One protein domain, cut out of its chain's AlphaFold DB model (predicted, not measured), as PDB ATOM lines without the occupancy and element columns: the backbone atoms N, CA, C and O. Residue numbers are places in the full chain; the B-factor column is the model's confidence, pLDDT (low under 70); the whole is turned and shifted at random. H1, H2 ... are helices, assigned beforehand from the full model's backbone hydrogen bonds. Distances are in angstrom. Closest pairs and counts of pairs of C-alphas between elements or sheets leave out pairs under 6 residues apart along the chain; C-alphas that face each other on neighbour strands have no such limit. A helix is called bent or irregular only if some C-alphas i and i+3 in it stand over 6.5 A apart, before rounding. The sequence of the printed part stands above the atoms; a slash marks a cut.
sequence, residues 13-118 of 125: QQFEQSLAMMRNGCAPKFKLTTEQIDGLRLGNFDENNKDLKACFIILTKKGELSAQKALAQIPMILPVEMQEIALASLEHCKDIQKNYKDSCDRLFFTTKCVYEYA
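Overview. This is residues 13 to 118 of the 125 residues of an uncharacterized protein of Glossina pallidipes (UniProt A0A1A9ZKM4). The longest helix, H7, runs through the middle of a rounded body, with H3 crossing its first part, H6 packed on it near the same end, and the last residues of H5 packed on its later part. H4 and H5 form a helical hairpin, while H1 and H2 sit at the rim and touch no helix. The printed part has 106 residues with seven named helices, H1 to H7 in order along the chain, and no named strand; the class is all helix. It is compact, with a radius of gyration of the C-alphas of 13.3 A and spans of 34 by 34 by 25 A.

Along the chain. H7, residues 103 to 117, is 21.3 A long, from C-alpha 103 at (163.762, 245.165, 308.632) to C-alpha 117 at (182.155, 255.838, 310.004). H3 is residues 50 to 59, 15.8 A long, and H6 is residues 96 to 99. H5, residues 80 to 93, is 20.4 A long and irregular: C-alphas 81 and 84 are 7.1 A apart. H4, residues 67 to 77, is 14.9 A long and only just irregular, with C-alphas 72 and 75 6.8 A apart. H1, residues 13 to 23, is 15.5 A long and begins at C-alpha 13, (189.072, 237.422, 323.875). H2 is residues 34 to 42.

Arrangement. H7 is the hub, touching H3, H5 and H6. With residues 103 to 108 alone it touches H3, about perpendicular at 81 degrees; their closest C-alphas are those of Ala 54 and Cys 104, 5.0 A apart. H6 touches H7, closest at the C-alphas of Gln 97 and Arg 106, 4.3 A. H5 touches H7 with residues 89 to 93 alone, at a steep tilt of 61 degrees, opposite ways; the closest C-alphas are those of Ser 89 and Val 114, 5.3 A. The hairpin of H4 and H5 has a shallow tilt of 11 degrees, opposite ways, with C-alphas of Pro 75 and Gln 83 closest at 6.0 A. H2 is close to H7 but not clearly touching, with the C-alphas of Arg 41 and Tyr 115 closest at 7.9 A. H1 is close to H3 but not clearly touching, with the C-alphas of Met 22 and Leu 59 closest at 7.5 A. H1 and H7 are apart. Every O i to N i+4 pair is within hydrogen-bond range in H1 and H7, against 5 of 7 in H4 and 8 of 10 in H5; H2 has 2 of 5 beside 4 of 6 O i to N i+3 pairs, H3 has 2 of 6 beside 7 of 7, and H6 is too short for an O i to N i+4 pair.

Size, cuts and confidence. The two C-alphas farthest apart, of Gln 13 and Lys 101, are 36.0 A apart. The printed part has no cut and no long link. Mean pLDDT of the printed part is 88.4; residues 61 to 64 are under 70.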
ATOM      1  N   GLN A  13     189.243 238.859 324.108       88.62
ATOM      2  CA  GLN A  13     189.072 237.422 323.875       88.62
ATOM      3  C   GLN A  13     187.616 236.966 324.071       88.62
ATOM      4  O   GLN A  13     187.103 236.189 323.267       88.62
ATOM      5  N   GLN A  14     186.940 237.434 325.125       87.88
ATOM      6  CA  GLN A  14     185.530 237.104 325.371       87.88
ATOM      7  C   GLN A  14     184.626 237.682 324.281       87.88
ATOM      8  O   GLN A  14     183.704 237.009 323.813       87.88
ATOM      9  N   PHE A  15     184.915 238.910 323.852       89.56
ATOM     10  CA  PHE A  15     184.194 239.557 322.768       89.56
ATOM     11  C   PHE A  15     184.346 238.784 321.448       89.56
ATOM     12  O   PHE A  15     183.342 238.396 320.852       89.56
ATOM     13  N   GLU A  16     185.569 238.449 321.035       88.19
ATOM     14  CA  GLU A  16     185.834 237.684 319.806       88.19
ATOM     15  C   GLU A  16     185.187 236.288 319.823       88.19
ATOM     16  O   GLU A  16     184.619 235.848 318.821       88.19
ATOM     17  N   GLN A  17     185.190 235.606 320.974       88.44
ATOM     18  CA  GLN A  17     184.465 234.341 321.141       88.44
ATOM     19  C   GLN A  17     182.954 234.517 320.952       88.44
ATOM     20  O   GLN A  17     182.303 233.666 320.341       88.44
ATOM     21  N   SER A  18     182.387 235.623 321.444       85.88
ATOM     22  CA  SER A  18     180.964 235.923 321.272       85.88
ATOM     23  C   SER A  18     180.593 236.153 319.802       85.88
ATOM     24  O   SER A  18     179.588 235.609 319.335       85.88
ATOM     25  N   LEU A  19     181.447 236.856 319.050       86.00
ATOM     26  CA  LEU A  19     181.292 237.068 317.611       86.00
ATOM     27  C   LEU A  19     181.325 235.740 316.846       86.00
ATOM     28  O   LEU A  19     180.429 235.463 316.049       86.00
ATOM     29  N   ALA A  20     182.294 234.870 317.149       83.56
ATOM     30  CA  ALA A  20     182.410 233.558 316.513       83.56
ATOM     31  C   ALA A  20     181.161 232.682 316.726       83.56
ATOM     32  O   ALA A  20     180.741 231.958 315.820       83.56
ATOM     33  N   MET A  21     180.527 232.765 317.902       80.44
ATOM     34  CA  MET A  21     179.265 232.065 318.165       80.44
ATOM     35  C   MET A  21     178.100 232.632 317.341       80.44
ATOM     36  O   MET A  21     177.286 231.860 316.830       80.44
ATOM     37  N   MET A  22     178.018 233.958 317.188       80.50
ATOM     38  CA  MET A  22     176.959 234.621 316.412       80.50
ATOM     39  C   MET A  22     177.083 234.359 314.904       80.50
ATOM     40  O   MET A  22     176.069 234.132 314.238       80.50
ATOM     41  N   ARG A  23     178.313 234.313 314.381       78.44
ATOM     42  CA  ARG A  23     178.634 234.084 312.963       78.44
ATOM     43  C   ARG A  23     177.961 232.846 312.375       78.44
ATOM     44  O   ARG A  23     177.420 232.868 311.268       78.44
ATOM     45  N   ASN A  24     177.933 231.764 313.149       74.38
ATOM     46  CA  ASN A  24     177.358 230.485 312.732       74.38
ATOM     47  C   ASN A  24     175.829 230.518 312.580       74.38
ATOM     48  O   ASN A  24     175.233 229.543 312.131       74.38
ATOM     49  N   GLY A  25     175.172 231.627 312.935       75.19
ATOM     50  CA  GLY A  25     173.734 231.781 312.770       75.19
ATOM     51  C   GLY A  25     173.291 232.086 311.337       75.19
ATOM     52  O   GLY A  25     172.157 231.748 310.998       75.19
ATOM     53  N   CYS A  26     174.142 232.715 310.511       78.81
ATOM     54  CA  CYS A  26     173.758 233.240 309.191       78.81
ATOM     55  C   CYS A  26     173.899 232.236 308.051       78.81
ATOM     56  O   CYS A  26     172.908 231.917 307.395       78.81
ATOM     57  N   ALA A  27     175.115 231.730 307.837       78.38
ATOM     58  CA  ALA A  27     175.448 230.844 306.720       78.38
ATOM     59  C   ALA A  27     174.552 229.591 306.581       78.38
ATOM     60  O   ALA A  27     174.260 229.206 305.455       78.38
ATOM     61  N   PRO A  28     174.066 228.932 307.657       79.25
ATOM     62  CA  PRO A  28     173.162 227.792 307.488       79.25
ATOM     63  C   PRO A  28     171.700 228.194 307.234       79.25
ATOM     64  O   PRO A  28     170.917 227.364 306.773       79.25
ATOM     65  N   LYS A  29     171.298 229.432 307.560       82.12
ATOM     66  CA  LYS A  29     169.910 229.912 307.413       82.12
ATOM     67  C   LYS A  29     169.653 230.602 306.079       82.12
ATOM     68  O   LYS A  29     168.552 230.511 305.545       82.12
ATOM     69  N   PHE A  30     170.662 231.290 305.571       83.44
ATOM     70  CA  PHE A  30     170.646 232.032 304.318       83.44
ATOM     71  C   PHE A  30     171.728 231.429 303.431       83.44
ATOM     72  O   PHE A  30     172.732 230.983 303.970       83.44
ATOM     73  N   LYS A  31     171.552 231.355 302.107       85.25
ATOM     74  CA  LYS A  31     172.476 230.642 301.197       85.25
ATOM     75  C   LYS A  31     173.778 231.423 300.964       85.25
ATOM     76  O   LYS A  31     174.192 231.638 299.828       85.25
ATOM     77  N   LEU A  32     174.388 231.874 302.052       88.50
ATOM     78  CA  LEU A  32     175.581 232.689 302.092       88.50
ATOM     79  C   LEU A  32     176.804 231.810 302.253       88.50
ATOM     80  O   LEU A  32     176.832 230.899 303.083       88.50
ATOM     81  N   THR A  33     177.837 232.132 301.491       89.44
ATOM     82  CA  THR A  33     179.158 231.568 301.724       89.44
ATOM     83  C   THR A  33     179.841 232.299 302.877       89.44
ATOM     84  O   THR A  33     179.483 233.425 303.241       89.44
ATOM     85  N   THR A  34     180.843 231.660 303.470       85.81
ATOM     86  CA  THR A  34     181.649 232.274 304.528       85.81
ATOM     87  C   THR A  34     182.345 233.543 304.028       85.81
ATOM     88  O   THR A  34     182.377 234.537 304.745       85.81
ATOM     89  N   GLU A  35     182.790 233.551 302.772       89.56
ATOM     90  CA  GLU A  35     183.451 234.688 302.127       89.56
ATOM     91  C   GLU A  35     182.523 235.901 301.987       89.56
ATOM     92  O   GLU A  35     182.970 237.035 302.143       89.56
ATOM     93  N   GLN A  36     181.228 235.685 301.728       90.81
ATOM     94  CA  GLN A  36     180.254 236.780 301.650       90.81
ATOM     95  C   GLN A  36     180.058 237.466 303.006       90.81
ATOM     96  O   GLN A  36     179.864 238.677 303.053       90.81
ATOM     97  N   ILE A  37     180.130 236.708 304.103       88.94
ATOM     98  CA  ILE A  37     180.022 237.251 305.464       88.94
ATOM     99  C   ILE A  37     181.341 237.920 305.872       88.94
ATOM    100  O   ILE A  37     181.328 239.048 306.358       88.94
ATOM    101  N   ASP A  38     182.484 237.275 305.616       89.19
ATOM    102  CA  ASP A  38     183.812 237.844 305.894       89.19
ATOM    103  C   ASP A  38     184.065 239.150 305.147       89.19
ATOM    104  O   ASP A  38     184.681 240.071 305.686       89.19
ATOM    105  N   GLY A  39     183.541 239.252 303.925       92.25
ATOM    106  CA  GLY A  39     183.622 240.453 303.113       92.25
ATOM    107  C   GLY A  39     183.052 241.698 303.798       92.25
ATOM    108  O   GLY A  39     183.523 242.792 303.506       92.25
ATOM    109  N   LEU A  40     182.112 241.564 304.743       92.44
ATOM    110  CA  LEU A  40     181.545 242.706 305.472       92.44
ATOM    111  C   LEU A  40     182.609 243.473 306.265       92.44
ATOM    112  O   LEU A  40     182.564 244.699 306.315       92.44
ATOM    113  N   ARG A  41     183.608 242.775 306.822       90.94
ATOM    114  CA  ARG A  41     184.740 243.405 307.531       90.94
ATOM    115  C   ARG A  41     185.671 244.173 306.587       90.94
ATOM    116  O   ARG A  41     186.445 245.008 307.033       90.94
ATOM    117  N   LEU A  42     185.589 243.889 305.289       93.88
ATOM    118  CA  LEU A  42     186.362 244.532 304.225       93.88
ATOM    119  C   LEU A  42     185.543 245.581 303.457       93.88
ATOM    120  O   LEU A  42     186.016 246.094 302.448       93.88
ATOM    121  N   GLY A  43     184.312 245.872 303.893       94.06
ATOM    122  CA  GLY A  43     183.431 246.827 303.222       94.06
ATOM    123  C   GLY A  43     182.632 246.261 302.047       94.06
ATOM    124  O   GLY A  43     181.971 247.018 301.337       94.06
ATOM    125  N   ASN A  44     182.618 244.939 301.849       95.38
ATOM    126  CA  ASN A  44     181.846 244.295 300.782       95.38
ATOM    127  C   ASN A  44     180.364 244.158 301.169       95.38
ATOM    128  O   ASN A  44     179.858 243.066 301.432       95.38
ATOM    129  N   PHE A  45     179.654 245.284 301.190       95.12
ATOM    130  CA  PHE A  45     178.215 245.354 301.439       95.12
ATOM    131  C   PHE A  45     177.432 245.250 300.118       95.12
ATOM    132  O   PHE A  45     177.066 246.266 299.528       95.12
ATOM    133  N   ASP A  46     177.154 244.027 299.650       94.75
ATOM    134  CA  ASP A  46     176.322 243.806 298.454       94.75
ATOM    135  C   ASP A  46     174.845 244.128 298.733       94.75
ATOM    136  O   ASP A  46     174.091 243.329 299.294       94.75
ATOM    137  N   GLU A  47     174.421 245.317 298.307       94.25
ATOM    138  CA  GLU A  47     173.066 245.830 298.513       94.25
ATOM    139  C   GLU A  47     171.988 245.068 297.723       94.25
ATOM    140  O   GLU A  47     170.799 245.171 298.038       94.25
ATOM    141  N   ASN A  48     172.371 244.289 296.708       93.69
ATOM    142  CA  ASN A  48     171.435 243.509 295.898       93.69
ATOM    143  C   ASN A  48     171.239 242.088 296.442       93.69
ATOM    144  O   ASN A  48     170.280 241.403 296.068       93.69
ATOM    145  N   ASN A  49     172.104 241.643 297.355       93.75
ATOM    146  CA  ASN A  49     172.029 240.320 297.948       93.75
ATOM    147  C   ASN A  49     171.033 240.285 299.119       93.75
ATOM    148  O   ASN A  49     171.328 240.659 300.255       93.75
ATOM    149  N   LYS A  50     169.823 239.792 298.836       91.56
ATOM    150  CA  LYS A  50     168.744 239.660 299.829       91.56
ATOM    151  C   LYS A  50     169.094 238.716 300.979       91.56
ATOM    152  O   LYS A  50     168.719 238.997 302.114       91.56
ATOM    153  N   ASP A  51     169.819 237.636 300.699       91.31
ATOM    154  CA  ASP A  51     170.245 236.677 301.721       91.31
ATOM    155  C   ASP A  51     171.256 237.330 302.676       91.31
ATOM    156  O   ASP A  51     171.165 237.152 303.892       91.31
ATOM    157  N   LEU A  52     172.156 238.166 302.140       91.19
ATOM    158  CA  LEU A  52     173.140 238.911 302.931       91.19
ATOM    159  C   LEU A  52     172.448 239.919 303.843       91.19
ATOM    160  O   LEU A  52     172.737 239.973 305.032       91.19
ATOM    161  N   LYS A  53     171.475 240.666 303.317       91.50
ATOM    162  CA  LYS A  53     170.653 241.581 304.118       91.50
ATOM    163  C   LYS A  53     169.894 240.847 305.223       91.50
ATOM    164  O   LYS A  53     169.885 241.297 306.367       91.50
ATOM    165  N   ALA A  54     169.289 239.703 304.909       89.06
ATOM    166  CA  ALA A  54     168.511 238.924 305.868       89.06
ATOM    167  C   ALA A  54     169.362 238.348 307.016       89.06
ATOM    168  O   ALA A  54     168.863 238.209 308.135       89.06
ATOM    169  N   CYS A  55     170.656 238.095 306.784       87.69
ATOM    170  CA  CYS A  55     171.595 237.676 307.829       87.69
ATOM    171  C   CYS A  55     171.654 238.661 309.009       87.69
ATOM    172  O   CYS A  55     171.691 238.229 310.164       87.69
ATOM    173  N   PHE A  56     171.539 239.972 308.768       86.06
ATOM    174  CA  PHE A  56     171.615 240.984 309.829       86.06
ATOM    175  C   PHE A  56     170.489 240.873 310.860       86.06
ATOM    176  O   PHE A  56     170.671 241.289 312.004       86.06
ATOM    177  N   ILE A  57     169.352 240.254 310.516       81.19
ATOM    178  CA  ILE A  57     168.291 239.995 311.495       81.19
ATOM    179  C   ILE A  57     168.818 239.148 312.651       81.19
ATOM    180  O   ILE A  57     168.385 239.372 313.771       81.19
ATOM    181  N   ILE A  58     169.777 238.245 312.438       76.25
ATOM    182  CA  ILE A  58     170.298 237.351 313.486       76.25
ATOM    183  C   ILE A  58     171.047 238.118 314.584       76.25
ATOM    184  O   ILE A  58     171.079 237.667 315.729       76.25
ATOM    185  N   LEU A  59     171.556 239.312 314.273       72.44
ATOM    186  CA  LEU A  59     172.167 240.224 315.245       72.44
ATOM    187  C   LEU A  59     171.144 240.786 316.238       72.44
ATOM    188  O   LEU A  59     171.500 241.327 317.281       72.44
ATOM    189  N   THR A  60     169.852 240.666 315.928       72.19
ATOM    190  CA  THR A  60     168.770 241.187 316.755       72.19
ATOM    191  C   THR A  60     167.759 240.085 317.057       72.19
ATOM    192  O   THR A  60     167.323 239.331 316.198       72.19
ATOM    193  N   LYS A  61     167.276 239.995 318.295       60.91
ATOM    194  CA  LYS A  61     166.274 238.966 318.632       60.91
ATOM    195  C   LYS A  61     164.902 239.174 317.957       60.91
ATOM    196  O   LYS A  61     164.040 238.316 318.116       60.91
ATOM    197  N   LYS A  62     164.664 240.301 317.261       59.28
ATOM    198  CA  LYS A  62     163.342 240.688 316.720       59.28
ATOM    199  C   LYS A  62     163.356 241.437 315.376       59.28
ATOM    200  O   LYS A  62     162.317 241.943 314.975       59.28
ATOM    201  N   GLY A  63     164.495 241.551 314.693       59.34
ATOM    202  CA  GLY A  63     164.592 242.359 313.467       59.34
ATOM    203  C   GLY A  63     164.441 243.871 313.697       59.34
ATOM    204  O   GLY A  63     164.313 244.626 312.740       59.34
ATOM    205  N   GLU A  64     164.440 244.320 314.954       64.62
ATOM    206  CA  GLU A  64     164.308 245.726 315.334       64.62
ATOM    207  C   GLU A  64     165.527 246.154 316.152       64.62
ATOM    208  O   GLU A  64     165.762 245.655 317.259       64.62
ATOM    209  N   LEU A  65     166.293 247.106 315.614       73.12
ATOM    210  CA  LEU A  65     167.374 247.773 316.326       73.12
ATOM    211  C   LEU A  65     166.820 248.993 317.063       73.12
ATOM    212  O   LEU A  65     166.660 250.078 316.507       73.12
ATOM    213  N   SER A  66     166.569 248.835 318.358       85.69
ATOM    214  CA  SER A  66     166.368 249.999 319.217       85.69
ATOM    215  C   SER A  66     167.723 250.651 319.474       85.69
ATOM    216  O   SER A  66     168.519 250.122 320.249       85.69
ATOM    217  N   ALA A  67     167.967 251.807 318.855       84.06
ATOM    218  CA  ALA A  67     169.212 252.554 319.033       84.06
ATOM    219  C   ALA A  67     169.505 252.839 320.514       84.06
ATOM    220  O   ALA A  67     170.612 252.604 320.973       84.06
ATOM    221  N   GLN A  68     168.490 253.226 321.295       87.25
ATOM    222  CA  GLN A  68     168.629 253.425 322.743       87.25
ATOM    223  C   GLN A  68     169.097 252.159 323.473       87.25
ATOM    224  O   GLN A  68     169.994 252.225 324.308       87.25
ATOM    225  N   LYS A  69     168.518 250.994 323.154       88.69
ATOM    226  CA  LYS A  69     168.945 249.726 323.767       88.69
ATOM    227  C   LYS A  69     170.327 249.297 323.294       88.69
ATOM    228  O   LYS A  69     171.039 248.652 324.053       88.69
ATOM    229  N   ALA A  70     170.686 249.589 322.049       87.81
ATOM    230  CA  ALA A  70     172.006 249.282 321.518       87.81
ATOM    231  C   ALA A  70     173.078 250.163 322.184       87.81
ATOM    232  O   ALA A  70     174.044 249.620 322.705       87.81
ATOM    233  N   LEU A  71     172.837 251.473 322.313       90.38
ATOM    234  CA  LEU A  71     173.697 252.404 323.057       90.38
ATOM    235  C   LEU A  71     173.895 251.958 324.512       90.38
ATOM    236  O   LEU A  71     175.016 251.941 325.004       90.38
ATOM    237  N   ALA A  72     172.825 251.526 325.185       90.69
ATOM    238  CA  ALA A  72     172.917 251.027 326.557       90.69
ATOM    239  C   ALA A  72     173.655 249.679 326.678       90.69
ATOM    240  O   ALA A  72     174.214 249.388 327.731       90.69
ATOM    241  N   GLN A  73     173.647 248.845 325.631       88.44
ATOM    242  CA  GLN A  73     174.306 247.534 325.638       88.44
ATOM    243  C   GLN A  73     175.784 247.597 325.270       88.44
ATOM    244  O   GLN A  73     176.521 246.744 325.750       88.44
ATOM    245  N   ILE A  74     176.218 248.572 324.461       90.31
ATOM    246  CA  ILE A  74     177.625 248.740 324.060       90.31
ATOM    247  C   ILE A  74     178.595 248.593 325.238       90.31
ATOM    248  O   ILE A  74     179.453 247.712 325.152       90.31
ATOM    249  N   PRO A  75     178.450 249.338 326.353       88.50
ATOM    250  CA  PRO A  75     179.386 249.198 327.456       88.50
ATOM    251  C   PRO A  75     179.349 247.796 328.066       88.50
ATOM    252  O   PRO A  75     180.362 247.344 328.554       88.50
ATOM    253  N   MET A  76     178.227 247.071 327.991       87.81
ATOM    254  CA  MET A  76     178.068 245.737 328.590       87.81
ATOM    255  C   MET A  76     178.700 244.598 327.789       87.81
ATOM    256  O   MET A  76     178.921 243.522 328.346       87.81
ATOM    257  N   ILE A  77     178.896 244.791 326.481       87.00
ATOM    258  CA  ILE A  77     179.273 243.718 325.548       87.00
ATOM    259  C   ILE A  77     180.592 243.979 324.827       87.00
ATOM    260  O   ILE A  77     181.144 243.039 324.258       87.00
ATOM    261  N   LEU A  78     181.074 245.225 324.819       89.69
ATOM    262  CA  LEU A  78     182.322 245.596 324.168       89.69
ATOM    263  C   LEU A  78     183.448 245.816 325.186       89.69
ATOM    264  O   LEU A  78     183.203 246.396 326.249       89.69
ATOM    265  N   PRO A  79     184.687 245.436 324.832       91.19
ATOM    266  CA  PRO A  79     185.880 245.869 325.546       91.19
ATOM    267  C   PRO A  79     185.965 247.393 325.625       91.19
ATOM    268  O   PRO A  79     185.568 248.080 324.681       91.19
ATOM    269  N   VAL A  80     186.483 247.917 326.739       90.06
ATOM    270  CA  VAL A  80     186.527 249.361 327.049       90.06
ATOM    271  C   VAL A  80     187.162 250.168 325.918       90.06
ATOM    272  O   VAL A  80     186.634 251.207 325.533       90.06
ATOM    273  N   GLU A  81     188.234 249.653 325.319       89.56
ATOM    274  CA  GLU A  81     188.953 250.298 324.220       89.56
ATOM    275  C   GLU A  81     188.122 250.475 322.938       89.56
ATOM    276  O   GLU A  81     188.459 251.306 322.103       89.56
ATOM    277  N   MET A  82     187.026 249.725 322.781       92.56
ATOM    278  CA  MET A  82     186.133 249.800 321.620       92.56
ATOM    279  C   MET A  82     184.881 250.649 321.883       92.56
ATOM    280  O   MET A  82     184.147 250.976 320.950       92.56
ATOM    281  N   GLN A  83     184.585 250.977 323.145       92.06
ATOM    282  CA  GLN A  83     183.294 251.560 323.519       92.06
ATOM    283  C   GLN A  83     183.104 252.968 322.961       92.06
ATOM    284  O   GLN A  83     182.029 253.266 322.445       92.06
ATOM    285  N   GLU A  84     184.126 253.822 323.032       94.56
ATOM    286  CA  GLU A  84     184.028 255.217 322.589       94.56
ATOM    287  C   GLU A  84     183.661 255.308 321.102       94.56
ATOM    288  O   GLU A  84     182.666 255.942 320.738       94.56
ATOM    289  N   ILE A  85     184.403 254.600 320.244       95.81
ATOM    290  CA  ILE A  85     184.163 254.608 318.798       95.81
ATOM    291  C   ILE A  85     182.847 253.911 318.427       95.81
ATOM    292  O   ILE A  85     182.119 254.371 317.540       95.81
ATOM    293  N   ALA A  86     182.467 252.851 319.147       94.00
ATOM    294  CA  ALA A  86     181.188 252.175 318.946       94.00
ATOM    295  C   ALA A  86     179.991 253.065 319.326       94.00
ATOM    296  O   ALA A  86     178.990 253.102 318.610       94.00
ATOM    297  N   LEU A  87     180.085 253.814 320.431       95.19
ATOM    298  CA  LEU A  87     179.055 254.774 320.836       95.19
ATOM    299  C   LEU A  87     178.938 255.909 319.816       95.19
ATOM    300  O   LEU A  87     177.826 256.232 319.398       95.19
ATOM    301  N   ALA A  88     180.067 256.476 319.383       97.06
ATOM    302  CA  ALA A  88     180.092 257.560 318.404       97.06
ATOM    303  C   ALA A  88     179.503 257.134 317.048       97.06
ATOM    304  O   ALA A  88     178.641 257.825 316.501       97.06
ATOM    305  N   SER A  89     179.904 255.969 316.535       96.81
ATOM    306  CA  SER A  89     179.389 255.433 315.268       96.81
ATOM    307  C   SER A  89     177.894 255.110 315.336       96.81
ATOM    308  O   SER A  89     177.140 255.467 314.429       96.81
ATOM    309  N   LEU A  90     177.414 254.496 316.424       94.19
ATOM    310  CA  LEU A  90     175.988 254.211 316.572       94.19
ATOM    311  C   LEU A  90     175.161 255.493 316.728       94.19
ATOM    312  O   LEU A  90     174.075 255.586 316.158       94.19
ATOM    313  N   GLU A  91     175.656 256.486 317.466       95.94
ATOM    314  CA  GLU A  91     174.987 257.782 317.606       95.94
ATOM    315  C   GLU A  91     174.893 258.519 316.261       95.94
ATOM    316  O   GLU A  91     173.857 259.121 315.969       95.94
ATOM    317  N   HIS A  92     175.918 258.398 315.410       97.31
ATOM    318  CA  HIS A  92     175.906 258.902 314.036       97.31
ATOM    319  C   HIS A  92     174.883 258.165 313.152       97.31
ATOM    320  O   HIS A  92     174.125 258.785 312.406       97.31
ATOM    321  N   CYS A  93     174.818 256.837 313.261       96.12
ATOM    322  CA  CYS A  93     174.073 255.987 312.331       96.12
ATOM    323  C   CYS A  93     172.650 255.618 312.776       96.12
ATOM    324  O   CYS A  93     171.892 255.049 311.987       96.12
ATOM    325  N   LYS A  94     172.242 255.929 314.014       92.62
ATOM    326  CA  LYS A  94     170.965 255.474 314.606       92.62
ATOM    327  C   LYS A  94     169.714 255.806 313.797       92.62
ATOM    328  O   LYS A  94     168.705 255.107 313.925       92.62
ATOM    329  N   ASP A  95     169.779 256.860 312.990       93.81
ATOM    330  CA  ASP A  95     168.661 257.375 312.208       93.81
ATOM    331  C   ASP A  95     168.608 256.824 310.779       93.81
ATOM    332  O   ASP A  95     167.569 256.949 310.132       93.81
ATOM    333  N   ILE A  96     169.650 256.124 310.311       94.56
ATOM    334  CA  ILE A  96     169.698 255.516 308.969       94.56
ATOM    335  C   ILE A  96     168.521 254.565 308.740       94.56
ATOM    336  O   ILE A  96     167.885 254.596 307.687       94.56
ATOM    337  N   GLN A  97     168.157 253.777 309.752       90.38
ATOM    338  CA  GLN A  97     167.012 252.866 309.688       90.38
ATOM    339  C   GLN A  97     165.673 253.555 309.356       90.38
ATOM    340  O   GLN A  97     164.770 252.904 308.832       90.38
ATOM    341  N   LYS A  98     165.513 254.862 309.621       92.50
ATOM    342  CA  LYS A  98     164.269 255.598 309.321       92.50
ATOM    343  C   LYS A  98     164.007 255.700 307.815       92.50
ATOM    344  O   LYS A  98     162.854 255.842 307.413       92.50
ATOM    345  N   ASN A  99     165.051 255.569 306.996       94.94
ATOM    346  CA  ASN A  99     164.964 255.635 305.536       94.94
ATOM    347  C   ASN A  99     164.439 254.334 304.903       94.94
ATOM    348  O   ASN A  99     164.104 254.322 303.721       94.94
ATOM    349  N   TYR A 100     164.335 253.246 305.676       92.38
ATOM    350  CA  TYR A 100     164.009 251.917 305.161       92.38
ATOM    351  C   TYR A 100     162.748 251.346 305.815       92.38
ATOM    352  O   TYR A 100     162.480 251.539 307.005       92.38
ATOM    353  N   LYS A 101     161.943 250.629 305.024       90.25
ATOM    354  CA  LYS A 101     160.737 249.935 305.510       90.25
ATOM    355  C   LYS A 101     161.021 248.489 305.898       90.25
ATOM    356  O   LYS A 101     160.476 248.024 306.893       90.25
ATOM    357  N   ASP A 102     161.846 247.805 305.111       89.88
ATOM    358  CA  ASP A 102     162.222 246.417 305.349       89.88
ATOM    359  C   ASP A 102     163.200 246.304 306.527       89.88
ATOM    360  O   ASP A 102     164.156 247.074 306.637       89.88
ATOM    361  N   SER A 103     162.951 245.353 307.425       88.25
ATOM    362  CA  SER A 103     163.762 245.165 308.632       88.25
ATOM    363  C   SER A 103     165.191 244.708 308.327       88.25
ATOM    364  O   SER A 103     166.108 245.073 309.061       88.25
ATOM    365  N   CYS A 104     165.401 243.946 307.249       89.62
ATOM    366  CA  CYS A 104     166.737 243.543 306.817       89.62
ATOM    367  C   CYS A 104     167.509 244.762 306.307       89.62
ATOM    368  O   CYS A 104     168.632 244.995 306.742       89.62
ATOM    369  N   ASP A 105     166.879 245.577 305.453       92.50
ATOM    370  CA  ASP A 105     167.470 246.820 304.942       92.50
ATOM    371  C   ASP A 105     167.833 247.778 306.084       92.50
ATOM    372  O   ASP A 105     168.946 248.299 306.128       92.50
ATOM    373  N   ARG A 106     166.936 247.973 307.060       92.06
ATOM    374  CA  ARG A 106     167.203 248.818 308.237       92.06
ATOM    375  C   ARG A 106     168.506 248.446 308.934       92.06
ATOM    376  O   ARG A 106     169.319 249.327 309.217       92.06
ATOM    377  N   LEU A 107     168.692 247.159 309.220       91.25
ATOM    378  CA  LEU A 107     169.866 246.656 309.930       91.25
ATOM    379  C   LEU A 107     171.112 246.681 309.048       91.25
ATOM    380  O   LEU A 107     172.168 247.119 309.503       91.25
ATOM    381  N   PHE A 108     170.975 246.267 307.791       93.62
ATOM    382  CA  PHE A 108     172.055 246.255 306.815       93.62
ATOM    383  C   PHE A 108     172.640 247.656 306.621       93.62
ATOM    384  O   PHE A 108     173.832 247.858 306.828       93.62
ATOM    385  N   PHE A 109     171.804 248.646 306.302       95.19
ATOM    386  CA  PHE A 109     172.278 250.001 306.022       95.19
ATOM    387  C   PHE A 109     172.754 250.732 307.276       95.19
ATOM    388  O   PHE A 109     173.703 251.508 307.203       95.19
ATOM    389  N   THR A 110     172.157 250.458 308.440       94.19
ATOM    390  CA  THR A 110     172.680 250.997 309.706       94.19
ATOM    391  C   THR A 110     174.068 250.431 310.004       94.19
ATOM    392  O   THR A 110     174.961 251.181 310.381       94.19
ATOM    393  N   THR A 111     174.283 249.132 309.779       93.38
ATOM    394  CA  THR A 111     175.596 248.509 310.005       93.38
ATOM    395  C   THR A 111     176.629 248.959 308.974       93.38
ATOM    396  O   THR A 111     177.774 249.208 309.336       93.38
ATOM    397  N   LYS A 112     176.221 249.135 307.711       96.25
ATOM    398  CA  LYS A 112     177.061 249.731 306.666       96.25
ATOM    399  C   LYS A 112     177.526 251.135 307.056       96.25
ATOM    400  O   LYS A 112     178.713 251.409 306.970       96.25
ATOM    401  N   CYS A 113     176.628 251.983 307.559       97.44
ATOM    402  CA  CYS A 113     176.995 253.308 308.062       97.44
ATOM    403  C   CYS A 113     178.024 253.230 309.203       97.44
ATOM    404  O   CYS A 113     178.973 254.006 309.228       97.44
ATOM    405  N   VAL A 114     177.872 252.277 310.132       95.75
ATOM    406  CA  VAL A 114     178.833 252.083 311.232       95.75
ATOM    407  C   VAL A 114     180.212 251.687 310.695       95.75
ATOM    408  O   VAL A 114     181.212 252.234 311.155       95.75
ATOM    409  N   TYR A 115     180.268 250.802 309.693       96.69
ATOM    410  CA  TYR A 115     181.510 250.484 308.982       96.69
ATOM    411  C   TYR A 115     182.107 251.721 308.294       96.69
ATOM    412  O   TYR A 115     183.285 251.998 308.461       96.69
ATOM    413  N   GLU A 116     181.307 252.490 307.554       97.50
ATOM    414  CA  GLU A 116     181.775 253.684 306.833       97.50
ATOM    415  C   GLU A 116     182.284 254.787 307.776       97.50
ATOM    416  O   GLU A 116     183.185 255.539 307.409       97.50
ATOM    417  N   TYR A 117     181.731 254.876 308.988       98.00
ATOM    418  CA  TYR A 117     182.155 255.838 310.004       98.00
ATOM    419  C   TYR A 117     183.527 255.493 310.606       98.00
ATOM    420  O   TYR A 117     184.336 256.392 310.830       98.00
ATOM    421  N   ALA A 118     183.784 254.212 310.886       96.38
ATOM    422  CA  ALA A 118     185.022 253.746 311.516       96.38
ATOM    423  C   ALA A 118     185.459 252.378 310.952       96.38
ATOM    424  O   ALA A 118     185.335 251.361 311.640       96.38
TER     425      ALA A 118